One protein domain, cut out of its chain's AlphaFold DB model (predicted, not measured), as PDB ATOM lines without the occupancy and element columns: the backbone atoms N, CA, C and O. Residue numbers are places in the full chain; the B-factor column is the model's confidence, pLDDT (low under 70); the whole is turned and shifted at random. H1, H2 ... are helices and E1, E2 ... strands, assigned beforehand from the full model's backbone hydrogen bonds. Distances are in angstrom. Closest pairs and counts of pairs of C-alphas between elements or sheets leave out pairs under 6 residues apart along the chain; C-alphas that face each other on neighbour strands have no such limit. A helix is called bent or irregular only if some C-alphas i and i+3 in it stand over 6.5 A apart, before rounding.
ATOM      1  N   GLU A   6     -27.943  30.469 -29.143       70.75
ATOM      2  CA  GLU A   6     -27.458  29.143 -29.535       70.75
ATOM      3  C   GLU A   6     -28.450  28.383 -30.433       70.75
ATOM      4  O   GLU A   6     -28.043  27.653 -31.334       70.75
ATOM      5  N   GLU A   7     -29.757  28.569 -30.229       72.38
ATOM      6  CA  GLU A   7     -30.790  27.942 -31.058       72.38
ATOM      7  C   GLU A   7     -30.840  28.574 -32.450       72.38
ATOM      8  O   GLU A   7     -30.945  27.855 -33.441       72.38
ATOM      9  N   ILE A   8     -30.723  29.902 -32.555       76.12
ATOM     10  CA  ILE A   8     -30.698  30.586 -33.859       76.12
ATOM     11  C   ILE A   8     -29.509  30.089 -34.687       76.12
ATOM     12  O   ILE A   8     -29.671  29.764 -35.863       76.12
ATOM     13  N   GLU A   9     -28.328  29.976 -34.076       79.81
ATOM     14  CA  GLU A   9     -27.144  29.431 -34.741       79.81
ATOM     15  C   GLU A   9     -27.356  27.968 -35.162       79.81
ATOM     16  O   GLU A   9     -27.081  27.601 -36.308       79.81
ATOM     17  N   TYR A  10     -27.897  27.137 -34.266       75.31
ATOM     18  CA  TYR A  10     -28.129  25.717 -34.525       75.31
ATOM     19  C   TYR A  10     -29.143  25.468 -35.652       75.31
ATOM     20  O   TYR A  10     -28.922  24.590 -36.490       75.31
ATOM     21  N   TYR A  11     -30.232  26.239 -35.688       77.00
ATOM     22  CA  TYR A  11     -31.314  26.093 -36.666       77.00
ATOM     23  C   TYR A  11     -31.096  26.886 -37.960       77.00
ATOM     24  O   TYR A  11     -31.836  26.678 -38.924       77.00
ATOM     25  N   SER A  12     -30.090  27.764 -38.017       82.69
ATOM     26  CA  SER A  12     -29.743  28.468 -39.253       82.69
ATOM     27  C   SER A  12     -29.259  27.482 -40.335       82.69
ATOM     28  O   SER A  12     -28.434  26.599 -40.061       82.69
ATOM     29  N   PRO A  13     -29.753  27.587 -41.584       86.69
ATOM     30  CA  PRO A  13     -29.253  26.776 -42.683       86.69
ATOM     31  C   PRO A  13     -27.753  26.998 -42.895       86.69
ATOM     32  O   PRO A  13     -27.280  28.132 -42.923       86.69
ATOM     33  N   LYS A  14     -27.005  25.904 -43.084       89.62
ATOM     34  CA  LYS A  14     -25.546  25.941 -43.313       89.62
ATOM     35  C   LYS A  14     -25.149  25.663 -44.763       89.62
ATOM     36  O   LYS A  14     -24.068  26.061 -45.195       89.62
ATOM     37  N   MET A  15     -26.021  24.987 -45.507       91.88
ATOM     38  CA  MET A  15     -25.803  24.582 -46.894       91.88
ATOM     39  C   MET A  15     -26.863  25.212 -47.793       91.88
ATOM     40  O   MET A  15     -27.992  25.428 -47.355       91.88
ATOM     41  N   ILE A  16     -26.499  25.475 -49.044       92.50
ATOM     42  CA  ILE A  16     -27.393  25.971 -50.085       92.50
ATOM     43  C   ILE A  16     -27.125  25.232 -51.387       92.50
ATOM     44  O   ILE A  16     -25.976  24.955 -51.737       92.50
ATOM     45  N   ASP A  17     -28.205  24.945 -52.097       92.12
ATOM     46  CA  ASP A  17     -28.158  24.398 -53.438       92.12
ATOM     47  C   ASP A  17     -28.098  25.525 -54.469       92.12
ATOM     48  O   ASP A  17     -28.892  26.467 -54.440       92.12
ATOM     49  N   VAL A  18     -27.143  25.426 -55.389       90.94
ATOM     50  CA  VAL A  18     -26.894  26.419 -56.431       90.94
ATOM     51  C   VAL A  18     -26.789  25.759 -57.799       90.94
ATOM     52  O   VAL A  18     -26.368  24.610 -57.942       90.94
ATOM     53  N   ILE A  19     -27.146  26.518 -58.833       92.31
ATOM     54  CA  ILE A  19     -26.916  26.132 -60.225       92.31
ATOM     55  C   ILE A  19     -25.622  26.804 -60.682       92.31
ATOM     56  O   ILE A  19     -25.570  28.019 -60.884       92.31
ATOM     57  N   ASN A  20     -24.567  26.014 -60.858       89.44
ATOM     58  CA  ASN A  20     -23.294  26.494 -61.367       89.44
ATOM     59  C   ASN A  20     -23.376  26.649 -62.889       89.44
ATOM     60  O   ASN A  20     -23.227  25.684 -63.636       89.44
ATOM     61  N   LEU A  21     -23.583  27.878 -63.363       92.50
ATOM     62  CA  LEU A  21     -23.753  28.168 -64.792       92.50
ATOM     63  C   LEU A  21     -22.494  27.910 -65.635       92.50
ATOM     64  O   LEU A  21     -22.601  27.694 -66.838       92.50
ATOM     65  N   LYS A  22     -21.301  27.923 -65.027       92.44
ATOM     66  CA  LYS A  22     -20.042  27.665 -65.742       92.44
ATOM     67  C   LYS A  22     -19.885  26.184 -66.074       92.44
ATOM     68  O   LYS A  22     -19.426  25.844 -67.161       92.44
ATOM     69  N   ASN A  23     -20.260  25.328 -65.130       92.25
ATOM     70  CA  ASN A  23     -20.141  23.877 -65.251       92.25
ATOM     71  C   ASN A  23     -21.461  23.209 -65.682       92.25
ATOM     72  O   ASN A  23     -21.459  22.035 -66.043       92.25
ATOM     73  N   ASN A  24     -22.568  23.961 -65.677       92.19
ATOM     74  CA  ASN A  24     -23.939  23.501 -65.896       92.19
ATOM     75  C   ASN A  24     -24.346  22.351 -64.955       92.19
ATOM     76  O   ASN A  24     -24.935  21.353 -65.370       92.19
ATOM     77  N   THR A  25     -23.981  22.488 -63.681       92.88
ATOM     78  CA  THR A  25     -24.158  21.481 -62.630       92.88
ATOM     79  C   THR A  25     -24.972  22.036 -61.470       92.88
ATOM     80  O   THR A  25     -24.921  23.226 -61.165       92.88
ATOM     81  N   PHE A  26     -25.720  21.154 -60.811       93.44
ATOM     82  CA  PHE A  26     -26.339  21.434 -59.520       93.44
ATOM     83  C   PHE A  26     -25.335  21.094 -58.417       93.44
ATOM     84  O   PHE A  26     -24.797  19.985 -58.397       93.44
ATOM     85  N   GLU A  27     -25.046  22.049 -57.541       93.12
ATOM     86  CA  GLU A  27     -24.005  21.936 -56.519       93.12
ATOM     87  C   GLU A  27     -24.558  22.364 -55.158       93.12
ATOM     88  O   GLU A  27     -25.247  23.374 -55.055       93.12
ATOM     89  N   THR A  28     -24.218  21.624 -54.103       93.25
ATOM     90  CA  THR A  28     -24.535  22.000 -52.719       93.25
ATOM     91  C   THR A  28     -23.276  22.561 -52.063       93.25
ATOM     92  O   THR A  28     -22.283  21.848 -51.898       93.25
ATOM     93  N   ILE A  29     -23.303  23.836 -51.679       94.44
ATOM     94  CA  ILE A  29     -22.156  24.553 -51.098       94.44
ATOM     95  C   ILE A  29     -22.495  25.116 -49.718       94.44
ATOM     96  O   ILE A  29     -23.662  25.183 -49.330       94.44
ATOM     97  N   ARG A  30     -21.480  25.523 -48.947       94.88
ATOM     98  CA  ARG A  30     -21.719  26.206 -47.670       94.88
ATOM     99  C   ARG A  30     -22.160  27.639 -47.925       94.88
ATOM    100  O   ARG A  30     -21.536  28.351 -48.712       94.88
ATOM    101  N   ILE A  31     -23.172  28.084 -47.189       94.00
ATOM    102  CA  ILE A  31     -23.645  29.473 -47.252       94.00
ATOM    103  C   ILE A  31     -22.534  30.438 -46.827       94.00
ATOM    104  O   ILE A  31     -22.343  31.461 -47.474       94.00
ATOM    105  N   SER A  32     -21.742  30.085 -45.810       91.75
ATOM    106  CA  SER A  32     -20.601  30.894 -45.359       91.75
ATOM    107  C   SER A  32     -19.600  31.182 -46.479       91.75
ATOM    108  O   SER A  32     -19.092  32.293 -46.591       91.75
ATOM    109  N   ASP A  33     -19.325  30.182 -47.319       92.69
ATOM    110  CA  ASP A  33     -18.354  30.302 -48.406       92.69
ATOM    111  C   ASP A  33     -18.933  31.175 -49.529       92.69
ATOM    112  O   ASP A  33     -18.246  32.050 -50.051       92.69
ATOM    113  N   LEU A  34     -20.223  30.996 -49.843       92.81
ATOM    114  CA  LEU A  34     -20.946  31.830 -50.805       92.81
ATOM    115  C   LEU A  34     -20.971  33.306 -50.380       92.81
ATOM    116  O   LEU A  34     -20.656  34.180 -51.186       92.81
ATOM    117  N   LEU A  35     -21.310  33.584 -49.118       92.94
ATOM    118  CA  LEU A  35     -21.388  34.948 -48.590       92.94
ATOM    119  C   LEU A  35     -20.014  35.618 -48.509       92.94
ATOM    120  O   LEU A  35     -19.912  36.802 -48.811       92.94
ATOM    121  N   ARG A  36     -18.948  34.873 -48.193       92.25
ATOM    122  CA  ARG A  36     -17.569  35.391 -48.249       92.25
ATOM    123  C   ARG A  36     -17.159  35.837 -49.647       92.25
ATOM    124  O   ARG A  36     -16.457  36.829 -49.785       92.25
ATOM    125  N   MET A  37     -17.557  35.089 -50.676       90.50
ATOM    126  CA  MET A  37     -17.155  35.376 -52.057       90.50
ATOM    127  C   MET A  37     -18.027  36.435 -52.735       90.50
ATOM    128  O   MET A  37     -17.524  37.188 -53.568       90.50
ATOM    129  N   HIS A  38     -19.328  36.451 -52.435       91.00
ATOM    130  CA  HIS A  38     -20.324  37.187 -53.221       91.00
ATOM    131  C   HIS A  38     -21.392  37.896 -52.381       91.00
ATOM    132  O   HIS A  38     -22.353  38.412 -52.945       91.00
ATOM    133  N   GLY A  39     -21.282  37.909 -51.050       88.94
ATOM    134  CA  GLY A  39     -22.323  38.434 -50.161       88.94
ATOM    135  C   GLY A  39     -22.683  39.899 -50.414       88.94
ATOM    136  O   GLY A  39     -23.851  40.264 -50.324       88.94
ATOM    137  N   ASP A  40     -21.709  40.714 -50.819       89.00
ATOM    138  CA  ASP A  40     -21.871  42.127 -51.179       89.00
ATOM    139  C   ASP A  40     -22.660  42.348 -52.483       89.00
ATOM    140  O   ASP A  40     -23.183  43.437 -52.720       89.00
ATOM    141  N   GLN A  41     -22.781  41.312 -53.315       90.19
ATOM    142  CA  GLN A  41     -23.527  41.340 -54.574       90.19
ATOM    143  C   GLN A  41     -25.007  40.991 -54.381       90.19
ATOM    144  O   GLN A  41     -25.816  41.235 -55.278       90.19
ATOM    145  N   TYR A  42     -25.381  40.424 -53.228       88.62
ATOM    146  CA  TYR A  42     -26.764  40.062 -52.943       88.62
ATOM    147  C   TYR A  42     -27.570  41.286 -52.479       88.62
ATOM    148  O   TYR A  42     -27.257  41.897 -51.454       88.62
ATOM    149  N   PRO A  43     -28.654  41.643 -53.186       87.38
ATOM    150  CA  PRO A  43     -29.454  42.803 -52.834       87.38
ATOM    151  C   PRO A  43     -30.230  42.556 -51.538       87.38
ATOM    152  O   PRO A  43     -30.968  41.579 -51.407       87.38
ATOM    153  N   GLY A  44     -30.102  43.482 -50.586       88.44
ATOM    154  CA  GLY A  44     -30.807  43.408 -49.307       88.44
ATOM    155  C   GLY A  44     -30.293  42.303 -48.381       88.44
ATOM    156  O   GLY A  44     -31.060  41.804 -47.556       88.44
ATOM    157  N   ILE A  45     -29.031  41.891 -48.526       91.31
ATOM    158  CA  ILE A  45     -28.413  40.833 -47.721       91.31
ATOM    159  C   ILE A  45     -28.540  41.084 -46.212       91.31
ATOM    160  O   ILE A  45     -28.773  40.146 -45.453       91.31
ATOM    161  N   GLU A  46     -28.534  42.346 -45.772       91.62
ATOM    162  CA  GLU A  46     -28.727  42.747 -44.373       91.62
ATOM    163  C   GLU A  46     -30.088  42.350 -43.791       91.62
ATOM    164  O   GLU A  46     -30.259  42.293 -42.577       91.62
ATOM    165  N   LYS A  47     -31.064  42.064 -44.657       91.44
ATOM    166  CA  LYS A  47     -32.398  41.582 -44.277       91.44
ATOM    167  C   LYS A  47     -32.477  40.057 -44.245       91.44
ATOM    168  O   LYS A  47     -33.442  39.505 -43.717       91.44
ATOM    169  N   MET A  48     -31.503  39.380 -44.845       91.88
ATOM    170  CA  MET A  48     -31.468  37.925 -44.979       91.88
ATOM    171  C   MET A  48     -30.619  37.260 -43.894       91.88
ATOM    172  O   MET A  48     -30.881  36.106 -43.550       91.88
ATOM    173  N   VAL A  49     -29.650  37.989 -43.334       93.50
ATOM    174  CA  VAL A  49     -28.685  37.459 -42.366       93.50
ATOM    175  C   VAL A  49     -28.726  38.181 -41.018       93.50
ATOM    176  O   VAL A  49     -29.107  39.347 -40.925       93.50
ATOM    177  N   LEU A  50     -28.278  37.488 -39.975       92.69
ATOM    178  CA  LEU A  50     -27.898  38.061 -38.682       92.69
ATOM    179  C   LEU A  50     -26.392  37.892 -38.470       92.69
ATOM    180  O   LEU A  50     -25.789  36.991 -39.047       92.69
ATOM    181  N   VAL A  51     -25.799  38.730 -37.624       92.44
ATOM    182  CA  VAL A  51     -24.383  38.624 -37.240       92.44
ATOM    183  C   VAL A  51     -24.285  38.040 -35.838       92.44
ATOM    184  O   VAL A  51     -24.943  38.540 -34.922       92.44
ATOM    185  N   ASN A  52     -23.450  37.018 -35.669       88.69
ATOM    186  CA  ASN A  52     -23.090  36.442 -34.380       88.69
ATOM    187  C   ASN A  52     -21.743  37.001 -33.899       88.69
ATOM    188  O   ASN A  52     -20.674  36.652 -34.392       88.69
ATOM    189  N   GLU A  53     -21.784  37.877 -32.900       84.31
ATOM    190  CA  GLU A  53     -20.597  38.443 -32.266       84.31
ATOM    191  C   GLU A  53     -20.358  37.769 -30.916       84.31
ATOM    192  O   GLU A  53     -20.864  38.210 -29.883       84.31
ATOM    193  N   SER A  54     -19.563  36.694 -30.909       78.06
ATOM    194  CA  SER A  54     -19.174  35.990 -29.673       78.06
ATOM    195  C   SER A  54     -20.380  35.574 -28.806       78.06
ATOM    196  O   SER A  54     -20.388  35.801 -27.595       78.06
ATOM    197  N   GLY A  55     -21.417  35.007 -29.433       75.75
ATOM    198  CA  GLY A  55     -22.646  34.554 -28.768       75.75
ATOM    199  C   GLY A  55     -23.731  35.627 -28.630       75.75
ATOM    200  O   GLY A  55     -24.781  35.374 -28.040       75.75
ATOM    201  N   ARG A  56     -23.510  36.837 -29.160       83.19
ATOM    202  CA  ARG A  56     -24.540  37.878 -29.262       83.19
ATOM    203  C   ARG A  56     -25.000  38.017 -30.699       83.19
ATOM    204  O   ARG A  56     -24.226  38.404 -31.567       83.19
ATOM    205  N   ILE A  57     -26.283  37.769 -30.922       88.25
ATOM    206  CA  ILE A  57     -26.890  37.903 -32.242       88.25
ATOM    207  C   ILE A  57     -27.443  39.310 -32.414       88.25
ATOM    208  O   ILE A  57     -28.181  39.813 -31.563       88.25
ATOM    209  N   ARG A  58     -27.092  39.947 -33.532       89.19
ATOM    210  CA  ARG A  58     -27.608  41.264 -33.908       89.19
ATOM    211  C   ARG A  58     -28.037  41.314 -35.366       89.19
ATOM    212  O   ARG A  58     -27.467  40.644 -36.225       89.19
ATOM    213  N   LYS A  59     -28.994  42.196 -35.652       89.19
ATOM    214  CA  LYS A  59     -29.315  42.601 -37.022       89.19
ATOM    215  C   LYS A  59     -28.204  43.519 -37.552       89.19
ATOM    216  O   LYS A  59     -27.881  44.508 -36.881       89.19
ATOM    217  N   PRO A  60     -27.591  43.221 -38.706       89.38
ATOM    218  CA  PRO A  60     -26.621  44.122 -39.306       89.38
ATOM    219  C   PRO A  60     -27.285  45.310 -40.003       89.38
ATOM    220  O   PRO A  60     -28.421  45.244 -40.464       89.38
ATOM    221  N   LEU A  61     -26.526  46.396 -40.146       85.81
ATOM    222  CA  LEU A  61     -26.765  47.398 -41.184       85.81
ATOM    223  C   LEU A  61     -25.972  46.995 -42.433       85.81
ATOM    224  O   LEU A  61     -24.855  46.501 -42.293       85.81
ATOM    225  N   ALA A  62     -26.489  47.259 -43.636       78.88
ATOM    226  CA  ALA A  62     -25.860  46.832 -44.896       78.88
ATOM    227  C   ALA A  62     -24.364  47.182 -45.000       78.88
ATOM    228  O   ALA A  62     -23.545  46.329 -45.315       78.88
ATOM    229  N   MET A  63     -23.987  48.412 -44.641       81.50
ATOM    230  CA  MET A  63     -22.594  48.888 -44.704       81.50
ATOM    231  C   MET A  63     -21.699  48.392 -43.553       81.50
ATOM    232  O   MET A  63     -20.525  48.744 -43.506       81.50
ATOM    233  N   SER A  64     -22.250  47.650 -42.588       84.88
ATOM    234  CA  SER A  64     -21.544  47.193 -41.377       84.88
ATOM    235  C   SER A  64     -21.169  45.714 -41.397       84.88
ATOM    236  O   SER A  64     -20.652  45.224 -40.398       84.88
ATOM    237  N   ILE A  65     -21.474  45.014 -42.489       89.38
ATOM    238  CA  ILE A  65     -21.191  43.590 -42.643       89.38
ATOM    239  C   ILE A  65     -19.767  43.437 -43.176       89.38
ATOM    240  O   ILE A  65     -19.468  43.882 -44.285       89.38
ATOM    241  N   ASP A  66     -18.899  42.800 -42.397       90.44
ATOM    242  CA  ASP A  66     -17.592  42.334 -42.850       90.44
ATOM    243  C   ASP A  66     -17.713  40.860 -43.254       90.44
ATOM    244  O   ASP A  66     -17.581  39.963 -42.427       90.44
ATOM    245  N   PHE A  67     -17.964  40.592 -44.538       90.75
ATOM    246  CA  PHE A  67     -18.173  39.227 -45.040       90.75
ATOM    247  C   PHE A  67     -16.983  38.281 -44.819       90.75
ATOM    248  O   PHE A  67     -17.172  37.067 -44.856       90.75
ATOM    249  N   GLU A  68     -15.769  38.794 -44.586       87.38
ATOM    250  CA  GLU A  68     -14.597  37.956 -44.318       87.38
ATOM    251  C   GLU A  68     -14.510  37.529 -42.848       87.38
ATOM    252  O   GLU A  68     -14.078  36.405 -42.560       87.38
ATOM    253  N   LYS A  69     -14.893  38.417 -41.920       87.12
ATOM    254  CA  LYS A  69     -14.698  38.227 -40.472       87.12
ATOM    255  C   LYS A  69     -15.965  37.912 -39.697       87.12
ATOM    256  O   LYS A  69     -15.871  37.227 -38.679       87.12
ATOM    257  N   ASP A  70     -17.104  38.422 -40.143       89.81
ATOM    258  CA  ASP A  70     -18.370  38.251 -39.448       89.81
ATOM    259  C   ASP A  70     -18.866  36.810 -39.585       89.81
ATOM    260  O   ASP A  70     -18.777  36.180 -40.643       89.81
ATOM    261  N   ASP A  71     -19.425  36.293 -38.493       90.00
ATOM    262  CA  ASP A  71     -20.165  35.038 -38.498       90.00
ATOM    263  C   ASP A  71     -21.626  35.327 -38.869       90.00
ATOM    264  O   ASP A  71     -22.387  35.894 -38.077       90.00
ATOM    265  N   LEU A  72     -21.989  35.013 -40.117       92.50
ATOM    266  CA  LEU A  72     -23.283  35.347 -40.711       92.50
ATOM    267  C   LEU A  72     -24.236  34.154 -40.675       92.50
ATOM    268  O   LEU A  72     -23.989  33.120 -41.297       92.50
ATOM    269  N   LEU A  73     -25.371  34.339 -40.006       91.88
ATOM    270  CA  LEU A  73     -26.429  33.341 -39.870       91.88
ATOM    271  C   LEU A  73     -27.573  33.654 -40.834       91.88
ATOM    272  O   LEU A  73     -28.143  34.743 -40.785       91.88
ATOM    273  N   MET A  74     -27.948  32.698 -41.686       92.00
ATOM    274  CA  MET A  74     -29.060  32.856 -42.627       92.00
ATOM    275  C   MET A  74     -30.406  32.676 -41.911       92.00
ATOM    276  O   MET A  74     -30.683  31.591 -41.403       92.00
ATOM    277  N   THR A  75     -31.261  33.706 -41.868       89.50
ATOM    278  CA  THR A  75     -32.532  33.644 -41.107       89.50
ATOM    279  C   THR A  75     -33.734  34.300 -41.781       89.50
ATOM    280  O   THR A  75     -34.867  33.974 -41.434       89.50
ATOM    281  N   PHE A  76     -33.526  35.230 -42.718       90.69
ATOM    282  CA  PHE A  76     -34.576  36.076 -43.304       90.69
ATOM    283  C   PHE A  76     -35.379  36.922 -42.302       90.69
ATOM    284  O   PHE A  76     -36.424  37.470 -42.658       90.69
ATOM    285  N   GLU A  77     -34.908  37.092 -41.064       87.75
ATOM    286  CA  GLU A  77     -35.670  37.803 -40.033       87.75
ATOM    287  C   GLU A  77     -35.995  39.250 -40.442       87.75
ATOM    288  O   GLU A  77     -37.116  39.723 -40.233       87.75
ATOM    289  N   GLY A  78     -35.038  39.946 -41.062       88.75
ATOM    290  CA  GLY A  78     -35.248  41.303 -41.559       88.75
ATOM    291  C   GLY A  78     -36.213  41.351 -42.744       88.75
ATOM    292  O   GLY A  78     -37.051  42.245 -42.828       88.75
ATOM    293  N   LEU A  79     -36.173  40.360 -43.638       89.75
ATOM    294  CA  LEU A  79     -37.100  40.272 -44.767       89.75
ATOM    295  C   LEU A  79     -38.544  40.098 -44.276       89.75
ATOM    296  O   LEU A  79     -39.450  40.757 -44.787       89.75
ATOM    297  N   LEU A  80     -38.751  39.239 -43.278       88.31
ATOM    298  CA  LEU A  80     -40.074  38.903 -42.754       88.31
ATOM    299  C   LEU A  80     -40.682  40.033 -41.914       88.31
ATOM    300  O   LEU A  80     -41.877  40.305 -42.045       88.31
ATOM    301  N   ASN A  81     -39.874  40.690 -41.076       86.75
ATOM    302  CA  ASN A  81     -40.362  41.661 -40.092       86.75
ATOM    303  C   ASN A  81     -40.242  43.118 -40.550       86.75
ATOM    304  O   ASN A  81     -41.101  43.937 -40.219       86.75
ATOM    305  N   ASP A  82     -39.207  43.444 -41.326       86.38
ATOM    306  CA  ASP A  82     -38.835  44.832 -41.614       86.38
ATOM    307  C   ASP A  82     -39.259  45.262 -43.035       86.38
ATOM    308  O   ASP A  82     -38.957  46.372 -43.480       86.38
ATOM    309  N   THR A  83     -39.982  44.407 -43.773       87.44
ATOM    310  CA  THR A  83     -40.454  44.700 -45.137       87.44
ATOM    311  C   THR A  83     -41.936  44.388 -45.349       87.44
ATOM    312  O   THR A  83     -42.595  43.714 -44.561       87.44
TER     313      THR A  83
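Overview. This is residues 6 to 83 of the 474 residues of the protein "Pyruvate, phosphate dikinase" of Candidatus Eisenbacteria bacterium (UniProt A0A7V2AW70). A small three-stranded sheet, E4, E3 and E5, forms one end of the domain, and a two-stranded hairpin, E1 and E2, reaches away from it as an arm to make the other end. H1 covers part of the small sheet over E3, H2 sits between the arm and the edge strand E5, and the short H3 follows E5 at the end of the printed part. The printed part has 78 residues with three named helices and five named strands, in the order H1, E1, E2, H2, E3, E4, E5, H3, and its class is mixed, helices and strands. The sheet order is E4, E3, E5, antiparallel throughout, and E1 and E2 are antiparallel too. The whole is compact, with a radius of gyration of the C-alphas of 12.9 A, yet elongated in outline, spanning 38 by 25 by 25 A.

Along the chain. H1, residues 6 to 11, begins at C-alpha 6 at (-27.458, 29.143, -29.535). E1, residues 15 to 20, is 14.8 A long, and E2, residues 25 to 30, is 15.9 A. H2, residues 31 to 41, is 13.9 A long and irregular, with C-alphas 37 and 40 8.3 A apart; C-alpha 31 is at (-23.645, 29.473, -47.252). E3 is residues 49 to 53, 13.0 A; E4 is residues 56 to 58, 6.5 A; E5 is residues 71 to 74, 10.0 A. H3, residues 77 to 81, is 6.1 A long and ends with C-alpha 81 at (-40.362, 41.661, -40.092).

Arrangement. In the sheet, E3 is the inner strand. N 50 and O 73 of E3 and E5 are 2.9 A apart, and N 53 and O 56 of the hairpin E3 and E4 are 2.8 A apart, both within hydrogen-bond range. H1 is on this sheet at a height over the sheet of 9.0 A, only just over E3, on which 3 of its C-alphas fall; it runs along the strands at 26 degrees to E3 on the local plane. H2 only grazes the sheet; its closest C-alphas to E5 are those of Ser 32 and Leu 72, 7.0 A. H3 only grazes it too, and is only just on it, with 5 pairs of C-alphas within 10 A. In the hairpin E1 and E2, N 18 and O 27 are 2.8 A apart, within hydrogen-bond range. E1 and E2 are apart from E3, E4 and E5. In H1 and H3 every O i to N i+4 pair is within hydrogen-bond range; in H2 5 of 7 are.

Size, cuts and confidence. The C-alphas of Asn 24 and Arg 56, the two farthest apart, are 39.4 A apart. The printed part has no cut. The link from E4 to E5, residues 59 to 70, is long. The mean pLDDT of the printed part is 88.5, and no printed residue is under 70.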